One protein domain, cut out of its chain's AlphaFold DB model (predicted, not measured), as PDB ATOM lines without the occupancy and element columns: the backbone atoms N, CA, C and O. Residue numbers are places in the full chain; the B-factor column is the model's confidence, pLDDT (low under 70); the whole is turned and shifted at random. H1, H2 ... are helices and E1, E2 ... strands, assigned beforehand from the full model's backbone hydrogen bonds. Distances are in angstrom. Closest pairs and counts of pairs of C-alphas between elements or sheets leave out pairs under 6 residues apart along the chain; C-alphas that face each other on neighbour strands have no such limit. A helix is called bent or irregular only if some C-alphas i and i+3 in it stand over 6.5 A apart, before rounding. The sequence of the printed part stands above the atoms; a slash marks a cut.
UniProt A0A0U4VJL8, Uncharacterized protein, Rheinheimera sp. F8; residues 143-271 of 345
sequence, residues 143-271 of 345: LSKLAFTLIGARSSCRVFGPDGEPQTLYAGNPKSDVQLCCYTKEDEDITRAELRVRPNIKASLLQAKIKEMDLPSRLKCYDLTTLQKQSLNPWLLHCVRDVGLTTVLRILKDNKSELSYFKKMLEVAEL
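Overview. This is residues 143 to 271 of the 345 residues of an uncharacterized protein of Rheinheimera sp. F8 (UniProt A0A0U4VJL8). A four-stranded antiparallel sheet, E2 to E5, and a pair of antiparallel strands, E1 and E6, lie partly face to face as a small, uneven sandwich. Helices H3 to H6 cluster at one end, where H4 stands up from the larger sheet over its edge strand E2, H5 packs on E1 and E2, and H6 meets E6 and H3 with its last residues; at the far end from them residues 202 to 208, of which 203 to 208 belong to H1, stick out. The printed part has 129 residues, with six named strands and six named helices in the order E1, E2, E3, E4, E5, H1, H2, E6, H3, H4, H5, H6. The larger sheet has the order E2 - E3 - E4 - E5, and the class is mixed, helices and strands. The whole is compact, with a radius of gyration of the C-alphas of 15.5 A and spans of 50 by 39 by 23 A.

Arrangement. E1, residues 146 to 150, is the antiparallel neighbour of E6, residues 219 to 223; N 147 and O 222 are 2.9 A apart, within hydrogen-bond range. E2, residues 156 to 160, E3, residues 166 to 171, E4, residues 178 to 185, and E5, residues 190 to 197, form a meander, each strand the antiparallel neighbour of the one before, and each step is a hairpin. Within hydrogen-bond range are N 157 and O 170 at 2.9 A between E2 and E3, N 169 and O 182 at 2.7 A between E3 and E4, and N 181 and O 194 at 2.9 A between E4 and E5. E2 and E5 are the edge strands. The two sheets make a sandwich, two sheets face to face: the facing parts are 9.2 A centre to centre, with best planes 30 degrees apart. The closest C-alphas of E1 and E3 are those of Leu 150 and Ala 171, 6.1 A apart. H1, residues 203 to 212, touches no helix and is not on the larger sheet, while H2, residues 215 to 218, only grazes that sheet. H3, residues 224 to 229, is close to but not clearly touching H4, residues 234 to 243, at a shallow tilt of 3 degrees, opposite ways; their closest C-alphas, Gln 228 and Leu 237, are 7.2 A apart. H4 is over E2 at a height over the sheet of 11.7 A and stands up from the sheet; its closest C-alpha pair with E2 is Val 243 and Cys 157, 5.0 A. H5, residues 245 to 254, touches H4 at a steep tilt of 57 degrees, opposite ways, with C-alphas 240 and 248 closest at 6.2 A. H5 only grazes the larger sheet, and its closest C-alphas with E1 are Thr 246 and Thr 149, 5.1 A apart. H6, residues 256 to 269, touches H5 only at the corner, with Leu 252 and Leu 259 closest at 5.3 A between C-alphas. With residues 265 to 269 alone H6 touches H3, about perpendicular at 74 degrees; the closest C-alphas are Thr 226 and Ala 269, 5.5 A apart. In H3 and H4 every O i to N i+4 pair is within hydrogen-bond range; the counts are 4 of 6 in H1, 5 of 6 in H5 and 9 of 10 in H6, and H2 is too short for such a pair.

Along the chain. E1 begins at C-alpha 146, at (-24.295, -35.647, 119.443). E4 and E5 are the longest strands, 21.4 A and 21.8 A from first to last C-alpha. H1 begins at C-alpha 203, at (-55.666, -36.935, 105.773), and measures 14.9 A; it is irregular, with C-alphas 204 and 207 7.4 A apart. H4 measures 14.2 A. H5 measures 15.6 A and is irregular too, with C-alphas 251 and 254 7.1 A apart. H6, the longest helix, measures 20.0 A and ends at C-alpha 269, at (-19.056, -42.059, 113.921).

Size, cuts and confidence. The two C-alphas farthest apart, those of Ser 204 and Ser 231, are 49.8 A apart. The printed part has no cut and no long link; E3 to E4 is short, and the others are tight. The mean pLDDT of the printed part is 90.5, and residues 186 to 188, between E4 and E5, are under 70.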
ATOM      1  N   LEU A 143     -27.068 -34.152 124.305       89.31
ATOM      2  CA  LEU A 143     -26.987 -33.410 123.041       89.31
ATOM      3  C   LEU A 143     -25.576 -32.865 122.765       89.31
ATOM      4  O   LEU A 143     -25.157 -32.793 121.609       89.31
ATOM      5  N   SER A 144     -24.815 -32.532 123.810       88.12
ATOM      6  CA  SER A 144     -23.420 -32.073 123.709       88.12
ATOM      7  C   SER A 144     -22.478 -33.119 123.097       88.12
ATOM      8  O   SER A 144     -21.461 -32.767 122.496       88.12
ATOM      9  N   LYS A 145     -22.839 -34.408 123.168       89.06
ATOM     10  CA  LYS A 145     -22.086 -35.529 122.579       89.06
ATOM     11  C   LYS A 145     -22.595 -35.936 121.197       89.06
ATOM     12  O   LYS A 145     -22.029 -36.837 120.582       89.06
ATOM     13  N   LEU A 146     -23.640 -35.283 120.693       90.81
ATOM     14  CA  LEU A 146     -24.295 -35.647 119.443       90.81
ATOM     15  C   LEU A 146     -24.154 -34.554 118.381       90.81
ATOM     16  O   LEU A 146     -24.267 -33.350 118.636       90.81
ATOM     17  N   ALA A 147     -23.963 -34.995 117.143       91.94
ATOM     18  CA  ALA A 147     -24.104 -34.166 115.960       91.94
ATOM     19  C   ALA A 147     -25.230 -34.720 115.092       91.94
ATOM     20  O   ALA A 147     -25.217 -35.885 114.711       91.94
ATOM     21  N   PHE A 148     -26.186 -33.864 114.751       92.56
ATOM     22  CA  PHE A 148     -27.307 -34.223 113.896       92.56
ATOM     23  C   PHE A 148     -27.209 -33.521 112.550       92.56
ATOM     24  O   PHE A 148     -26.781 -32.367 112.465       92.56
ATOM     25  N   THR A 149     -27.687 -34.186 111.506       91.88
ATOM     26  CA  THR A 149     -27.983 -33.544 110.228       91.88
ATOM     27  C   THR A 149     -29.329 -34.015 109.698       91.88
ATOM     28  O   THR A 149     -29.754 -35.149 109.927       91.88
ATOM     29  N   LEU A 150     -29.991 -33.113 108.979       93.06
ATOM     30  CA  LEU A 150     -31.203 -33.392 108.226       93.06
ATOM     31  C   LEU A 150     -30.890 -33.241 106.737       93.06
ATOM     32  O   LEU A 150     -30.659 -32.132 106.251       93.06
ATOM     33  N   ILE A 151     -30.899 -34.342 105.992       89.81
ATOM     34  CA  ILE A 151     -30.651 -34.316 104.549       89.81
ATOM     35  C   ILE A 151     -31.725 -33.458 103.857       89.81
ATOM     36  O   ILE A 151     -32.934 -33.584 104.097       89.81
ATOM     37  N   GLY A 152     -31.253 -32.544 103.007       87.06
ATOM     38  CA  GLY A 152     -32.065 -31.538 102.318       87.06
ATOM     39  C   GLY A 152     -32.249 -30.226 103.092       87.06
ATOM     40  O   GLY A 152     -32.713 -29.246 102.509       87.06
ATOM     41  N   ALA A 153     -31.861 -30.155 104.370       91.50
ATOM     42  CA  ALA A 153     -31.850 -28.889 105.098       91.50
ATOM     43  C   ALA A 153     -30.734 -27.967 104.579       91.50
ATOM     44  O   ALA A 153     -29.614 -28.396 104.312       91.50
ATOM     45  N   ARG A 154     -31.043 -26.670 104.445       87.12
ATOM     46  CA  ARG A 154     -30.094 -25.657 103.943       87.12
ATOM     47  C   ARG A 154     -29.274 -24.977 105.040       87.12
ATOM     48  O   ARG A 154     -28.321 -24.265 104.726       87.12
ATOM     49  N   SER A 155     -29.666 -25.147 106.297       89.62
ATOM     50  CA  SER A 155     -29.062 -24.488 107.452       89.62
ATOM     51  C   SER A 155     -29.314 -25.291 108.720       89.62
ATOM     52  O   SER A 155     -30.344 -25.958 108.840       89.62
ATOM     53  N   SER A 156     -28.410 -25.150 109.681       93.25
ATOM     54  CA  SER A 156     -28.634 -25.479 111.085       93.25
ATOM     55  C   SER A 156     -28.213 -24.324 111.985       93.25
ATOM     56  O   SER A 156     -27.413 -23.480 111.575       93.25
ATOM     57  N   CYS A 157     -28.746 -24.294 113.201       90.38
ATOM     58  CA  CYS A 157     -28.273 -23.436 114.280       90.38
ATOM     59  C   CYS A 157     -28.358 -24.175 115.618       90.38
ATOM     60  O   CYS A 157     -29.075 -25.173 115.742       90.38
ATOM     61  N   ARG A 158     -27.627 -23.676 116.613       92.06
ATOM     62  CA  ARG A 158     -27.718 -24.119 118.003       92.06
ATOM     63  C   ARG A 158     -28.102 -22.945 118.897       92.06
ATOM     64  O   ARG A 158     -27.796 -21.795 118.588       92.06
ATOM     65  N   VAL A 159     -28.800 -23.260 119.975       92.56
ATOM     66  CA  VAL A 159     -29.142 -22.356 121.068       92.56
ATOM     67  C   VAL A 159     -28.395 -22.857 122.293       92.56
ATOM     68  O   VAL A 159     -28.468 -24.045 122.618       92.56
ATOM     69  N   PHE A 160     -27.663 -21.954 122.934       91.06
ATOM     70  CA  PHE A 160     -26.808 -22.249 124.076       91.06
ATOM     71  C   PHE A 160     -27.438 -21.724 125.359       91.06
ATOM     72  O   PHE A 160     -28.120 -20.695 125.346       91.06
ATOM     73  N   GLY A 161     -27.227 -22.458 126.445       88.88
ATOM     74  CA  GLY A 161     -27.604 -22.031 127.782       88.88
ATOM     75  C   GLY A 161     -26.647 -20.968 128.332       88.88
ATOM     76  O   GLY A 161     -25.613 -20.676 127.723       88.88
ATOM     77  N   PRO A 162     -26.964 -20.387 129.503       89.31
ATOM     78  CA  PRO A 162     -26.075 -19.451 130.196       89.31
ATOM     79  C   PRO A 162     -24.714 -20.055 130.586       89.31
ATOM     80  O   PRO A 162     -23.748 -19.322 130.768       89.31
ATOM     81  N   ASP A 163     -24.646 -21.380 130.711       88.38
ATOM     82  CA  ASP A 163     -23.446 -22.176 130.987       88.38
ATOM     83  C   ASP A 163     -22.563 -22.413 129.747       88.38
ATOM     84  O   ASP A 163     -21.468 -22.958 129.862       88.38
ATOM     85  N   GLY A 164     -23.021 -21.993 128.564       86.50
ATOM     86  CA  GLY A 164     -22.333 -22.219 127.294       86.50
ATOM     87  C   GLY A 164     -22.562 -23.609 126.696       86.50
ATOM     88  O   GLY A 164     -22.042 -23.887 125.615       86.50
ATOM     89  N   GLU A 165     -23.365 -24.469 127.329       85.94
ATOM     90  CA  GLU A 165     -23.692 -25.791 126.794       85.94
ATOM     91  C   GLU A 165     -24.831 -25.707 125.760       85.94
ATOM     92  O   GLU A 165     -25.743 -24.876 125.870       85.94
ATOM     93  N   PRO A 166     -24.814 -26.552 124.711       87.88
ATOM     94  CA  PRO A 166     -25.868 -26.563 123.708       87.88
ATOM     95  C   PRO A 166     -27.164 -27.144 124.286       87.88
ATOM     96  O   PRO A 166     -27.245 -28.334 124.581       87.88
ATOM     97  N   GLN A 167     -28.206 -26.318 124.352       89.75
ATOM     98  CA  GLN A 167     -29.529 -26.696 124.861       89.75
ATOM     99  C   GLN A 167     -30.465 -27.160 123.746       89.75
ATOM    100  O   GLN A 167     -31.309 -28.035 123.932       89.75
ATOM    101  N   THR A 168     -30.339 -26.576 122.552       94.25
ATOM    102  CA  THR A 168     -31.180 -26.938 121.407       94.25
ATOM    103  C   THR A 168     -30.413 -26.825 120.098       94.25
ATOM    104  O   THR A 168     -29.611 -25.919 119.904       94.25
ATOM    105  N   LEU A 169     -30.685 -27.728 119.162       95.25
ATOM    106  CA  LEU A 169     -30.222 -27.703 117.784       95.25
ATOM    107  C   LEU A 169     -31.429 -27.687 116.851       95.25
ATOM    108  O   LEU A 169     -32.341 -28.498 116.987       95.25
ATOM    109  N   TYR A 170     -31.393 -26.823 115.841       96.19
ATOM    110  CA  TYR A 170     -32.338 -26.843 114.731       96.19
ATOM    111  C   TYR A 170     -31.611 -27.154 113.429       96.19
ATOM    112  O   TYR A 170     -30.554 -26.587 113.163       96.19
ATOM    113  N   ALA A 171     -32.203 -27.990 112.577       95.38
ATOM    114  CA  ALA A 171     -31.810 -28.113 111.176       95.38
ATOM    115  C   ALA A 171     -33.037 -27.953 110.267       95.38
ATOM    116  O   ALA A 171     -34.053 -28.627 110.433       95.38
ATOM    117  N   GLY A 172     -32.942 -27.047 109.294       93.19
ATOM    118  CA  GLY A 172     -34.058 -26.636 108.439       93.19
ATOM    119  C   GLY A 172     -34.810 -25.403 108.953       93.19
ATOM    120  O   GLY A 172     -34.578 -24.907 110.057       93.19
ATOM    121  N   ASN A 173     -35.707 -24.876 108.118       91.81
ATOM    122  CA  ASN A 173     -36.472 -23.665 108.409       91.81
ATOM    123  C   ASN A 173     -37.777 -24.033 109.145       91.81
ATOM    124  O   ASN A 173     -38.424 -25.009 108.773       91.81
ATOM    125  N   PRO A 174     -38.245 -23.260 110.140       91.00
ATOM    126  CA  PRO A 174     -39.531 -23.524 110.794       91.00
ATOM    127  C   PRO A 174     -40.750 -23.485 109.855       91.00
ATOM    128  O   PRO A 174     -41.821 -23.945 110.242       91.00
ATOM    129  N   LYS A 175     -40.607 -22.940 108.643       90.81
ATOM    130  CA  LYS A 175     -41.635 -22.914 107.596       90.81
ATOM    131  C   LYS A 175     -41.464 -24.005 106.531       90.81
ATOM    132  O   LYS A 175     -42.324 -24.095 105.665       90.81
ATOM    133  N   SER A 176     -40.386 -24.796 106.546       92.12
ATOM    134  CA  SER A 176     -40.218 -25.889 105.580       92.12
ATOM    135  C   SER A 176     -41.042 -27.122 105.954       92.12
ATOM    136  O   SER A 176     -41.383 -27.331 107.124       92.12
ATOM    137  N   ASP A 177     -41.294 -27.967 104.951       93.44
ATOM    138  CA  ASP A 177     -42.052 -29.218 105.075       93.44
ATOM    139  C   ASP A 177     -41.484 -30.156 106.135       93.44
ATOM    140  O   ASP A 177     -42.231 -30.904 106.750       93.44
ATOM    141  N   VAL A 178     -40.168 -30.129 106.356       95.75
ATOM    142  CA  VAL A 178     -39.508 -30.872 107.431       95.75
ATOM    143  C   VAL A 178     -38.506 -29.963 108.123       95.75
ATOM    144  O   VAL A 178     -37.755 -29.236 107.466       95.75
ATOM    145  N   GLN A 179     -38.495 -30.016 109.448       96.75
ATOM    146  CA  GLN A 179     -37.491 -29.395 110.302       96.75
ATOM    147  C   GLN A 179     -37.103 -30.391 111.393       96.75
ATOM    148  O   GLN A 179     -37.972 -31.035 111.970       96.75
ATOM    149  N   LEU A 180     -35.816 -30.483 111.698       96.56
ATOM    150  CA  LEU A 180     -35.315 -31.205 112.858       96.56
ATOM    151  C   LEU A 180     -35.143 -30.230 114.027       96.56
ATOM    152  O   LEU A 180     -34.592 -29.141 113.840       96.56
ATOM    153  N   CYS A 181     -35.590 -30.626 115.212       96.50
ATOM    154  CA  CYS A 181     -35.339 -29.937 116.474       96.50
ATOM    155  C   CYS A 181     -34.832 -30.954 117.495       96.50
ATOM    156  O   CYS A 181     -35.575 -31.859 117.855       96.50
ATOM    157  N   CYS A 182     -33.598 -30.811 117.967       94.94
ATOM    158  CA  CYS A 182     -33.042 -31.662 119.011       94.94
ATOM    159  C   CYS A 182     -32.795 -30.844 120.272       94.94
ATOM    160  O   CYS A 182     -32.216 -29.769 120.168       94.94
ATOM    161  N   TYR A 183     -33.183 -31.327 121.443       93.94
ATOM    162  CA  TYR A 183     -32.942 -30.635 122.711       93.94
ATOM    163  C   TYR A 183     -32.787 -31.631 123.858       93.94
ATOM    164  O   TYR A 183     -33.255 -32.769 123.766       93.94
ATOM    165  N   THR A 184     -32.116 -31.208 124.924       88.25
ATOM    166  CA  THR A 184     -32.034 -31.982 126.167       88.25
ATOM    167  C   THR A 184     -33.320 -31.760 126.964       88.25
ATOM    168  O   THR A 184     -33.720 -30.616 127.173       88.25
ATOM    169  N   LYS A 185     -34.001 -32.829 127.388       83.44
ATOM    170  CA  LYS A 185     -35.133 -32.717 128.322       83.44
ATOM    171  C   LYS A 185     -34.571 -32.462 129.720       83.44
ATOM    172  O   LYS A 185     -33.779 -33.271 130.198       83.44
ATOM    173  N   GLU A 186     -34.994 -31.358 130.337       68.62
ATOM    174  CA  GLU A 186     -34.435 -30.800 131.582       68.62
ATOM    175  C   GLU A 186     -34.365 -31.809 132.747       68.62
ATOM    176  O   GLU A 186     -33.458 -31.715 133.566       68.62
ATOM    177  N   ASP A 187     -35.243 -32.818 132.771       66.81
ATOM    178  CA  ASP A 187     -35.392 -33.729 133.915       66.81
ATOM    179  C   ASP A 187     -34.737 -35.116 133.752       66.81
ATOM    180  O   ASP A 187     -34.777 -35.917 134.686       66.81
ATOM    181  N   GLU A 188     -34.184 -35.466 132.581       61.59
ATOM    182  CA  GLU A 188     -33.893 -36.882 132.276       61.59
ATOM    183  C   GLU A 188     -32.500 -37.179 131.684       61.59
ATOM    184  O   GLU A 188     -32.220 -38.341 131.401       61.59
ATOM    185  N   ASP A 189     -31.621 -36.188 131.463       74.25
ATOM    186  CA  ASP A 189     -30.374 -36.360 130.672       74.25
ATOM    187  C   ASP A 189     -30.622 -37.047 129.305       74.25
ATOM    188  O   ASP A 189     -29.755 -37.686 128.699       74.25
ATOM    189  N   ILE A 190     -31.848 -36.910 128.793       85.00
ATOM    190  CA  ILE A 190     -32.317 -37.493 127.539       85.00
ATOM    191  C   ILE A 190     -32.285 -36.415 126.464       85.00
ATOM    192  O   ILE A 190     -32.861 -35.337 126.619       85.00
ATOM    193  N   THR A 191     -31.681 -36.737 125.323       89.81
ATOM    194  CA  THR A 191     -31.863 -35.953 124.104       89.81
ATOM    195  C   THR A 191     -33.138 -36.397 123.411       89.81
ATOM    196  O   THR A 191     -33.280 -37.564 123.038       89.81
ATOM    197  N   ARG A 192     -34.027 -35.445 123.157       92.75
ATOM    198  CA  ARG A 192     -35.158 -35.614 122.254       92.75
ATOM    199  C   ARG A 192     -34.805 -35.067 120.883       92.75
ATOM    200  O   ARG A 192     -34.354 -33.931 120.778       92.75
ATOM    201  N   ALA A 193     -35.048 -35.850 119.838       93.25
ATOM    202  CA  ALA A 193     -34.987 -35.420 118.448       93.25
ATOM    203  C   ALA A 193     -36.395 -35.423 117.836       93.25
ATOM    204  O   ALA A 193     -37.026 -36.470 117.719       93.25
ATOM    205  N   GLU A 194     -36.882 -34.254 117.428       95.31
ATOM    206  CA  GLU A 194     -38.184 -34.065 116.791       95.31
ATOM    207  C   GLU A 194     -38.045 -33.827 115.289       95.31
ATOM    208  O   GLU A 194     -37.489 -32.814 114.853       95.31
ATOM    209  N   LEU A 195     -38.638 -34.710 114.489       95.75
ATOM    210  CA  LEU A 195     -38.903 -34.469 113.076       95.75
ATOM    211  C   LEU A 195     -40.261 -33.787 112.936       95.75
ATOM    212  O   LEU A 195     -41.303 -34.436 112.996       95.75
ATOM    213  N   ARG A 196     -40.236 -32.469 112.739       96.88
ATOM    214  CA  ARG A 196     -41.421 -31.621 112.591       96.88
ATOM    215  C   ARG A 196     -41.837 -31.553 111.132       96.88
ATOM    216  O   ARG A 196     -41.187 -30.858 110.344       96.88
ATOM    217  N   VAL A 197     -42.900 -32.263 110.779       97.06
ATOM    218  CA  VAL A 197     -43.372 -32.423 109.400       97.06
ATOM    219  C   VAL A 197     -44.607 -31.560 109.178       97.06
ATOM    220  O   VAL A 197     -45.551 -31.616 109.957       97.06
ATOM    221  N   ARG A 198     -44.630 -30.758 108.113       96.88
ATOM    222  CA  ARG A 198     -45.717 -29.828 107.766       96.88
ATOM    223  C   ARG A 198     -46.237 -30.126 106.359       96.88
ATOM    224  O   ARG A 198     -45.976 -29.355 105.443       96.88
ATOM    225  N   PRO A 199     -46.922 -31.263 106.157       93.75
ATOM    226  CA  PRO A 199     -47.211 -31.754 104.813       93.75
ATOM    227  C   PRO A 199     -48.323 -30.966 104.111       93.75
ATOM    228  O   PRO A 199     -48.395 -31.002 102.888       93.75
ATOM    229  N   ASN A 200     -49.192 -30.288 104.875       95.62
ATOM    230  CA  ASN A 200     -50.365 -29.567 104.379       95.62
ATOM    231  C   ASN A 200     -51.159 -30.370 103.329       95.62
ATOM    232  O   ASN A 200     -51.368 -29.925 102.201       95.62
ATOM    233  N   ILE A 201     -51.556 -31.589 103.700       96.06
ATOM    234  CA  ILE A 201     -52.125 -32.584 102.784       96.06
ATOM    235  C   ILE A 201     -53.427 -33.167 103.337       96.06
ATOM    236  O   ILE A 201     -53.643 -33.175 104.547       96.06
ATOM    237  N   LYS A 202     -54.301 -33.679 102.465       96.31
ATOM    238  CA  LYS A 202     -55.498 -34.424 102.883       96.31
ATOM    239  C   LYS A 202     -55.123 -35.609 103.772       96.31
ATOM    240  O   LYS A 202     -54.144 -36.302 103.498       96.31
ATOM    241  N   ALA A 203     -55.918 -35.857 104.813       94.19
ATOM    242  CA  ALA A 203     -55.666 -36.935 105.773       94.19
ATOM    243  C   ALA A 203     -55.527 -38.313 105.104       94.19
ATOM    244  O   ALA A 203     -54.645 -39.086 105.472       94.19
ATOM    245  N   SER A 204     -56.330 -38.580 104.069       93.19
ATOM    246  CA  SER A 204     -56.299 -39.815 103.271       93.19
ATOM    247  C   SER A 204     -54.969 -40.062 102.551       93.19
ATOM    248  O   SER A 204     -54.632 -41.204 102.257       93.19
ATOM    249  N   LEU A 205     -54.184 -39.011 102.297       94.88
ATOM    250  CA  LEU A 205     -52.906 -39.088 101.588       94.88
ATOM    251  C   LEU A 205     -51.693 -39.036 102.526       94.88
ATOM    252  O   LEU A 205     -50.558 -39.177 102.067       94.88
ATOM    253  N   LEU A 206     -51.901 -38.834 103.834       94.25
ATOM    254  CA  LEU A 206     -50.811 -38.631 104.791       94.25
ATOM    255  C   LEU A 206     -49.830 -39.809 104.800       94.25
ATOM    256  O   LEU A 206     -48.623 -39.593 104.749       94.25
ATOM    257  N   GLN A 207     -50.330 -41.046 104.838       92.62
ATOM    258  CA  GLN A 207     -49.476 -42.235 104.898       92.62
ATOM    259  C   GLN A 207     -48.569 -42.346 103.667       92.62
ATOM    260  O   GLN A 207     -47.359 -42.529 103.809       92.62
ATOM    261  N   ALA A 208     -49.137 -42.169 102.471       93.88
ATOM    262  CA  ALA A 208     -48.376 -42.166 101.226       93.88
ATOM    263  C   ALA A 208     -47.324 -41.049 101.222       93.88
ATOM    264  O   ALA A 208     -46.173 -41.296 100.862       93.88
ATOM    265  N   LYS A 209     -47.682 -39.849 101.703       94.81
ATOM    266  CA  LYS A 209     -46.752 -38.719 101.754       94.81
ATOM    267  C   LYS A 209     -45.589 -38.949 102.716       94.81
ATOM    268  O   LYS A 209     -44.450 -38.658 102.368       94.81
ATOM    269  N   ILE A 210     -45.845 -39.481 103.911       92.94
ATOM    270  CA  ILE A 210     -44.784 -39.776 104.886       92.94
ATOM    271  C   ILE A 210     -43.815 -40.831 104.342       92.94
ATOM    272  O   ILE A 210     -42.606 -40.691 104.526       92.94
ATOM    273  N   LYS A 211     -44.325 -41.830 103.613       91.94
ATOM    274  CA  LYS A 211     -43.496 -42.828 102.930       91.94
ATOM    275  C   LYS A 211     -42.641 -42.214 101.816       91.94
ATOM    276  O   LYS A 211     -41.450 -42.488 101.749       91.94
ATOM    277  N   GLU A 212     -43.225 -41.352 100.981       93.31
ATOM    278  CA  GLU A 212     -42.515 -40.616  99.918       93.31
ATOM    279  C   GLU A 212     -41.391 -39.729 100.476       93.31
ATOM    280  O   GLU A 212     -40.329 -39.607  99.873       93.31
ATOM    281  N   MET A 213     -41.607 -39.115 101.644       91.50
ATOM    282  CA  MET A 213     -40.631 -38.221 102.273       91.50
ATOM    283  C   MET A 213     -39.371 -38.928 102.789       91.50
ATOM    284  O   MET A 213     -38.408 -38.221 103.100       91.50
ATOM    285  N   ASP A 214     -39.399 -40.261 102.928       90.12
ATOM    286  CA  ASP A 214     -38.304 -41.107 103.424       90.12
ATOM    287  C   ASP A 214     -37.588 -40.503 104.648       90.12
ATOM    288  O   ASP A 214     -36.366 -40.350 104.710       90.12
ATOM    289  N   LEU A 215     -38.393 -40.069 105.626       91.06
ATOM    290  CA  LEU A 215     -37.919 -39.356 106.816       91.06
ATOM    291  C   LEU A 215     -36.784 -40.076 107.566       91.06
ATOM    292  O   LEU A 215     -35.850 -39.375 107.965       91.06
ATOM    293  N   PRO A 216     -36.806 -41.418 107.744       88.31
ATOM    294  CA  PRO A 216     -35.721 -42.123 108.420       88.31
ATOM    295  C   PRO A 216     -34.375 -41.912 107.730       88.31
ATOM    296  O   PRO A 216     -33.418 -41.503 108.376       88.31
ATOM    297  N   SER A 217     -34.318 -42.061 106.403       88.19
ATOM    298  CA  SER A 217     -33.073 -41.891 105.649       88.19
ATOM    299  C   SER A 217     -32.524 -40.470 105.693       88.19
ATOM    300  O   SER A 217     -31.328 -40.265 105.477       88.19
ATOM    301  N   ARG A 218     -33.380 -39.481 105.973       89.94
ATOM    302  CA  ARG A 218     -32.991 -38.071 106.041       89.94
ATOM    303  C   ARG A 218     -32.380 -37.672 107.376       89.94
ATOM    304  O   ARG A 218     -31.649 -36.680 107.401       89.94
ATOM    305  N   LEU A 219     -32.688 -38.377 108.460       90.19
ATOM    306  CA  LEU A 219     -32.169 -38.079 109.789       90.19
ATOM    307  C   LEU A 219     -30.892 -38.877 110.033       90.19
ATOM    308  O   LEU A 219     -30.908 -40.102 110.031       90.19
ATOM    309  N   LYS A 220     -29.786 -38.177 110.278       89.62
ATOM    310  CA  LYS A 220     -28.514 -38.808 110.634       89.62
ATOM    311  C   LYS A 220     -27.985 -38.231 111.935       89.62
ATOM    312  O   LYS A 220     -28.077 -37.023 112.169       89.62
ATOM    313  N   CYS A 221     -27.436 -39.106 112.766       90.88
ATOM    314  CA  CYS A 221     -26.882 -38.775 114.068       90.88
ATOM    315  C   CYS A 221     -25.496 -39.399 114.207       90.88
ATOM    316  O   CYS A 221     -25.291 -40.549 113.824       90.88
ATOM    317  N   TYR A 222     -24.562 -38.635 114.758       91.44
ATOM    318  CA  TYR A 222     -23.162 -39.011 114.886       91.44
ATOM    319  C   TYR A 222     -22.677 -38.768 116.312       91.44
ATOM    320  O   TYR A 222     -23.060 -37.780 116.946       91.44
ATOM    321  N   ASP A 223     -21.793 -39.637 116.794       91.12
ATOM    322  CA  ASP A 223     -21.101 -39.455 118.066       91.12
ATOM    323  C   ASP A 223     -19.928 -38.476 117.903       91.12
ATOM    324  O   ASP A 223     -18.890 -38.788 117.309       91.12
ATOM    325  N   LEU A 224     -20.078 -37.280 118.478       90.06
ATOM    326  CA  LEU A 224     -19.035 -36.253 118.477       90.06
ATOM    327  C   LEU A 224     -17.764 -36.711 119.191       90.06
ATOM    328  O   LEU A 224     -16.679 -36.241 118.849       90.06
ATOM    329  N   THR A 225     -17.876 -37.606 120.171       89.62
ATOM    330  CA  THR A 225     -16.733 -38.164 120.905       89.62
ATOM    331  C   THR A 225     -15.904 -39.064 119.998       89.62
ATOM    332  O   THR A 225     -14.674 -39.018 120.017       89.62
ATOM    333  N   THR A 226     -16.569 -39.866 119.166       90.88
ATOM    334  CA  THR A 226     -15.911 -40.705 118.163       90.88
ATOM    335  C   THR A 226     -15.268 -39.851 117.070       90.88
ATOM    336  O   THR A 226     -14.122 -40.110 116.709       90.88
ATOM    337  N   LEU A 227     -15.926 -38.779 116.609       88.12
ATOM    338  CA  LEU A 227     -15.329 -37.832 115.651       88.12
ATOM    339  C   LEU A 227     -14.072 -37.142 116.195       88.12
ATOM    340  O   LEU A 227     -13.085 -37.009 115.476       88.12
ATOM    341  N   GLN A 228     -14.074 -36.744 117.469       88.00
ATOM    342  CA  GLN A 228     -12.912 -36.131 118.127       88.00
ATOM    343  C   GLN A 228     -11.678 -37.036 118.112       88.00
ATOM    344  O   GLN A 228     -10.564 -36.563 117.901       88.00
ATOM    345  N   LYS A 229     -11.874 -38.344 118.294       88.62
ATOM    346  CA  LYS A 229     -10.780 -39.326 118.311       88.62
ATOM    347  C   LYS A 229     -10.160 -39.568 116.933       88.62
ATOM    348  O   LYS A 229      -9.060 -40.102 116.861       88.62
ATOM    349  N   GLN A 230     -10.824 -39.165 115.849       84.75
ATOM    350  CA  GLN A 230     -10.346 -39.378 114.480       84.75
ATOM    351  C   GLN A 230      -9.365 -38.301 113.986       84.75
ATOM    352  O   GLN A 230      -9.123 -38.206 112.791       84.75
ATOM    353  N   SER A 231      -8.769 -37.497 114.875       80.88
ATOM    354  CA  SER A 231      -7.879 -36.381 114.491       80.88
ATOM    355  C   SER A 231      -8.561 -35.358 113.572       80.88
ATOM    356  O   SER A 231      -7.938 -34.792 112.673       80.88
ATOM    357  N   LEU A 232      -9.863 -35.125 113.785       81.31
ATOM    358  CA  LEU A 232     -10.604 -34.085 113.077       81.31
ATOM    359  C   LEU A 232      -9.929 -32.728 113.313       81.31
ATOM    360  O   LEU A 232      -9.545 -32.412 114.440       81.31
ATOM    361  N   ASN A 233      -9.825 -31.914 112.260       84.88
ATOM    362  CA  ASN A 233      -9.257 -30.579 112.386       84.88
ATOM    363  C   ASN A 233     -10.000 -29.789 113.494       84.88
ATOM    364  O   ASN A 233     -11.234 -29.715 113.441       84.88
ATOM    365  N   PRO A 234      -9.296 -29.198 114.483       88.38
ATOM    366  CA  PRO A 234      -9.926 -28.492 115.595       88.38
ATOM    367  C   PRO A 234     -10.960 -27.439 115.180       88.38
ATOM    368  O   PRO A 234     -12.007 -27.336 115.822       88.38
ATOM    369  N   TRP A 235     -10.727 -26.704 114.082       88.94
ATOM    370  CA  TRP A 235     -11.690 -25.699 113.618       88.94
ATOM    371  C   TRP A 235     -12.998 -26.336 113.127       88.94
ATOM    372  O   TRP A 235     -14.074 -25.818 113.412       88.94
ATOM    373  N   LEU A 236     -12.933 -27.495 112.454       89.75
ATOM    374  CA  LEU A 236     -14.123 -28.224 112.002       89.75
ATOM    375  C   LEU A 236     -14.936 -28.726 113.185       89.75
ATOM    376  O   LEU A 236     -16.156 -28.579 113.199       89.75
ATOM    377  N   LEU A 237     -14.261 -29.295 114.185       88.88
ATOM    378  CA  LEU A 237     -14.915 -29.745 115.407       88.88
ATOM    379  C   LEU A 237     -15.649 -28.589 116.099       88.88
ATOM    380  O   LEU A 237     -16.802 -28.756 116.503       88.88
ATOM    381  N   HIS A 238     -14.998 -27.429 116.203       88.56
ATOM    382  CA  HIS A 238     -15.600 -26.229 116.772       88.56
ATOM    383  C   HIS A 238     -16.814 -25.777 115.955       88.56
ATOM    384  O   HIS A 238     -17.895 -25.624 116.509       88.56
ATOM    385  N   CYS A 239     -16.713 -25.711 114.623       89.75
ATOM    386  CA  CYS A 239     -17.862 -25.368 113.787       89.75
ATOM    387  C   CYS A 239     -19.029 -26.363 113.934       89.75
ATOM    388  O   CYS A 239     -20.188 -25.948 113.981       89.75
ATOM    389  N   VAL A 240     -18.775 -27.674 114.037       91.44
ATOM    390  CA  VAL A 240     -19.856 -28.657 114.252       91.44
ATOM    391  C   VAL A 240     -20.547 -28.421 115.602       91.44
ATOM    392  O   VAL A 240     -21.777 -28.527 115.685       91.44
ATOM    393  N   ARG A 241     -19.771 -28.095 116.642       88.25
ATOM    394  CA  ARG A 241     -20.275 -27.791 117.990       88.25
ATOM    395  C   ARG A 241     -21.038 -26.472 118.059       88.25
ATOM    396  O   ARG A 241     -22.030 -26.427 118.773       88.25
ATOM    397  N   ASP A 242     -20.644 -25.472 117.280       87.25
ATOM    398  CA  ASP A 242     -21.178 -24.112 117.386       87.25
ATOM    399  C   ASP A 242     -22.375 -23.874 116.458       87.25
ATOM    400  O   ASP A 242     -23.422 -23.383 116.875       87.25
ATOM    401  N   VAL A 243     -22.254 -24.262 115.183       87.88
ATOM    402  CA  VAL A 243     -23.259 -23.964 114.141       87.88
ATOM    403  C   VAL A 243     -24.004 -25.201 113.629       87.88
ATOM    404  O   VAL A 243     -25.011 -25.089 112.919       87.88
ATOM    405  N   GLY A 244     -23.552 -26.396 114.011       91.50
ATOM    406  CA  GLY A 244     -24.178 -27.667 113.653       91.50
ATOM    407  C   GLY A 244     -23.684 -28.268 112.334       91.50
ATOM    408  O   GLY A 244     -23.200 -27.587 111.427       91.50
ATOM    409  N   LEU A 245     -23.834 -29.591 112.223       92.69
ATOM    410  CA  LEU A 245     -23.249 -30.394 111.148       92.69
ATOM    411  C   LEU A 245     -23.807 -30.057 109.758       92.69
ATOM    412  O   LEU A 245     -23.056 -30.050 108.786       92.69
ATOM    413  N   THR A 246     -25.102 -29.746 109.644       93.25
ATOM    414  CA  THR A 246     -25.713 -29.360 108.359       93.25
ATOM    415  C   THR A 246     -25.039 -28.119 107.769       93.25
ATOM    416  O   THR A 246     -24.736 -28.096 106.575       93.25
ATOM    417  N   THR A 247     -24.757 -27.105 108.590       91.31
ATOM    418  CA  THR A 247     -24.043 -25.899 108.148       91.31
ATOM    419  C   THR A 247     -22.594 -26.211 107.761       91.31
ATOM    420  O   THR A 247     -22.144 -25.743 106.716       91.31
ATOM    421  N   VAL A 248     -21.885 -27.050 108.525       92.25
ATOM    422  CA  VAL A 248     -20.496 -27.454 108.213       92.25
ATOM    423  C   VAL A 248     -20.399 -28.188 106.876       92.25
ATOM    424  O   VAL A 248     -19.591 -27.820 106.027       92.25
ATOM    425  N   LEU A 249     -21.271 -29.171 106.634       92.75
ATOM    426  CA  LEU A 249     -21.314 -29.903 105.361       92.75
ATOM    427  C   LEU A 249     -21.571 -28.981 104.163       92.75
ATOM    428  O   LEU A 249     -21.106 -29.255 103.058       92.75
ATOM    429  N   ARG A 250     -22.309 -27.886 104.376       89.88
ATOM    430  CA  ARG A 250     -22.547 -26.871 103.349       89.88
ATOM    431  C   ARG A 250     -21.312 -26.012 103.095       89.88
ATOM    432  O   ARG A 250     -21.026 -25.754 101.935       89.88
ATOM    433  N   ILE A 251     -20.601 -25.583 104.139       90.12
ATOM    434  CA  ILE A 251     -19.351 -24.810 104.006       90.12
ATOM    435  C   ILE A 251     -18.320 -25.615 103.207       90.12
ATOM    436  O   ILE A 251     -17.708 -25.100 102.280       90.12
ATOM    437  N   LEU A 252     -18.199 -26.909 103.505       91.56
ATOM    438  CA  LEU A 252     -17.276 -27.806 102.812       91.56
ATOM    439  C   LEU A 252     -17.718 -28.178 101.389       91.56
ATOM    440  O   LEU A 252     -16.962 -28.829 100.675       91.56
ATOM    441  N   LYS A 253     -18.927 -27.800 100.951       90.88
ATOM    442  CA  LYS A 253     -19.488 -28.239  99.664       90.88
ATOM    443  C   LYS A 253     -18.601 -27.871  98.473       90.88
ATOM    444  O   LYS A 253     -18.509 -28.658  97.528       90.88
ATOM    445  N   ASP A 254     -17.948 -26.717  98.544       91.31
ATOM    446  CA  ASP A 254     -17.105 -26.202  97.467       91.31
ATOM    447  C   ASP A 254     -15.682 -26.793  97.506       91.31
ATOM    448  O   ASP A 254     -14.989 -26.802  96.490       91.31
ATOM    449  N   ASN A 255     -15.278 -27.401  98.631       93.12
ATOM    450  CA  ASN A 255     -14.014 -28.124  98.779       93.12
ATOM    451  C   ASN A 255     -14.239 -29.649  98.789       93.12
ATOM    452  O   ASN A 255     -14.349 -30.297  99.833       93.12
ATOM    453  N   LYS A 256     -14.316 -30.248  97.592       92.00
ATOM    454  CA  LYS A 256     -14.684 -31.666  97.411       92.00
ATOM    455  C   LYS A 256     -13.770 -32.654  98.149       92.00
ATOM    456  O   LYS A 256     -14.268 -33.690  98.594       92.00
ATOM    457  N   SER A 257     -12.467 -32.376  98.259       91.94
ATOM    458  CA  SER A 257     -11.514 -33.276  98.927       91.94
ATOM    459  C   SER A 257     -11.739 -33.292 100.439       91.94
ATOM    460  O   SER A 257     -11.910 -34.371 101.010       91.94
ATOM    461  N   GLU A 258     -11.844 -32.118 101.068       90.38
ATOM    462  CA  GLU A 258     -12.162 -31.989 102.495       90.38
ATOM    463  C   GLU A 258     -13.534 -32.575 102.821       90.38
ATOM    464  O   GLU A 258     -13.670 -33.328 103.783       90.38
ATOM    465  N   LEU A 259     -14.546 -32.310 101.986       93.12
ATOM    466  CA  LEU A 259     -15.872 -32.897 102.163       93.12
ATOM    467  C   LEU A 259     -15.836 -34.427 102.094       93.12
ATOM    468  O   LEU A 259     -16.492 -35.090 102.896       93.12
ATOM    469  N   SER A 260     -15.109 -34.999 101.130       93.12
ATOM    470  CA  SER A 260     -14.993 -36.453 100.985       93.12
ATOM    471  C   SER A 260     -14.284 -37.080 102.183       93.12
ATOM    472  O   SER A 260     -14.760 -38.083 102.715       93.12
ATOM    473  N   TYR A 261     -13.193 -36.468 102.643       91.38
ATOM    474  CA  TYR A 261     -12.475 -36.905 103.835       91.38
ATOM    475  C   TYR A 261     -13.357 -36.834 105.087       91.38
ATOM    476  O   TYR A 261     -13.475 -37.813 105.821       91.38
ATOM    477  N   PHE A 262     -14.065 -35.718 105.283       92.88
ATOM    478  CA  PHE A 262     -14.947 -35.534 106.431       92.88
ATOM    479  C   PHE A 262     -16.135 -36.507 106.424       92.88
ATOM    480  O   PHE A 262     -16.498 -37.043 107.467       92.88
ATOM    481  N   LYS A 263     -16.709 -36.817 105.253       92.62
ATOM    482  CA  LYS A 263     -17.760 -37.841 105.128       92.62
ATOM    483  C   LYS A 263     -17.292 -39.228 105.570       92.62
ATOM    484  O   LYS A 263     -18.025 -39.884 106.300       92.62
ATOM    485  N   LYS A 264     -16.070 -39.638 105.216       92.31
ATOM    486  CA  LYS A 264     -15.497 -40.914 105.686       92.31
ATOM    487  C   LYS A 264     -15.366 -40.960 107.210       92.31
ATOM    488  O   LYS A 264     -15.597 -41.998 107.816       92.31
ATOM    489  N   MET A 265     -15.040 -39.829 107.841       91.75
ATOM    490  CA  MET A 265     -14.998 -39.749 109.306       91.75
ATOM    491  C   MET A 265     -16.384 -39.880 109.938       91.75
ATOM    492  O   MET A 265     -16.544 -40.550 110.961       91.75
ATOM    493  N   LEU A 266     -17.383 -39.241 109.321       92.00
ATOM    494  CA  LEU A 266     -18.781 -39.326 109.741       92.00
ATOM    495  C   LEU A 266     -19.310 -40.757 109.654       92.00
ATOM    496  O   LEU A 266     -19.959 -41.187 110.596       92.00
ATOM    497  N   GLU A 267     -18.987 -41.510 108.602       90.44
ATOM    498  CA  GLU A 267     -19.398 -42.917 108.456       90.44
ATOM    499  C   GLU A 267     -18.963 -43.779 109.654       90.44
ATOM    500  O   GLU A 267     -19.731 -44.602 110.140       90.44
ATOM    501  N   VAL A 268     -17.759 -43.550 110.188       89.88
ATOM    502  CA  VAL A 268     -17.239 -44.283 111.359       89.88
ATOM    503  C   VAL A 268     -17.918 -43.856 112.667       89.88
ATOM    504  O   VAL A 268     -17.981 -44.636 113.616       89.88
ATOM    505  N   ALA A 269     -18.402 -42.616 112.739       91.00
ATOM    506  CA  ALA A 269     -19.056 -42.059 113.921       91.00
ATOM    507  C   ALA A 269     -20.589 -42.131 113.867       91.00
ATOM    508  O   ALA A 269     -21.247 -41.657 114.796       91.00
ATOM    509  N   GLU A 270     -21.159 -42.656 112.781       89.50
ATOM    510  CA  GLU A 270     -22.601 -42.735 112.586       89.50
ATOM    511  C   GLU A 270     -23.218 -43.678 113.614       89.50
ATOM    512  O   GLU A 270     -22.786 -44.814 113.806       89.50
ATOM    513  N   LEU A 271     -24.241 -43.183 114.302       85.81
ATOM    514  CA  LEU A 271     -24.968 -43.964 115.279       85.81
ATOM    515  C   LEU A 271     -26.131 -44.678 114.597       85.81
ATOM    516  O   LEU A 271     -27.075 -44.042 114.127       85.81
TER     517      LEU A 271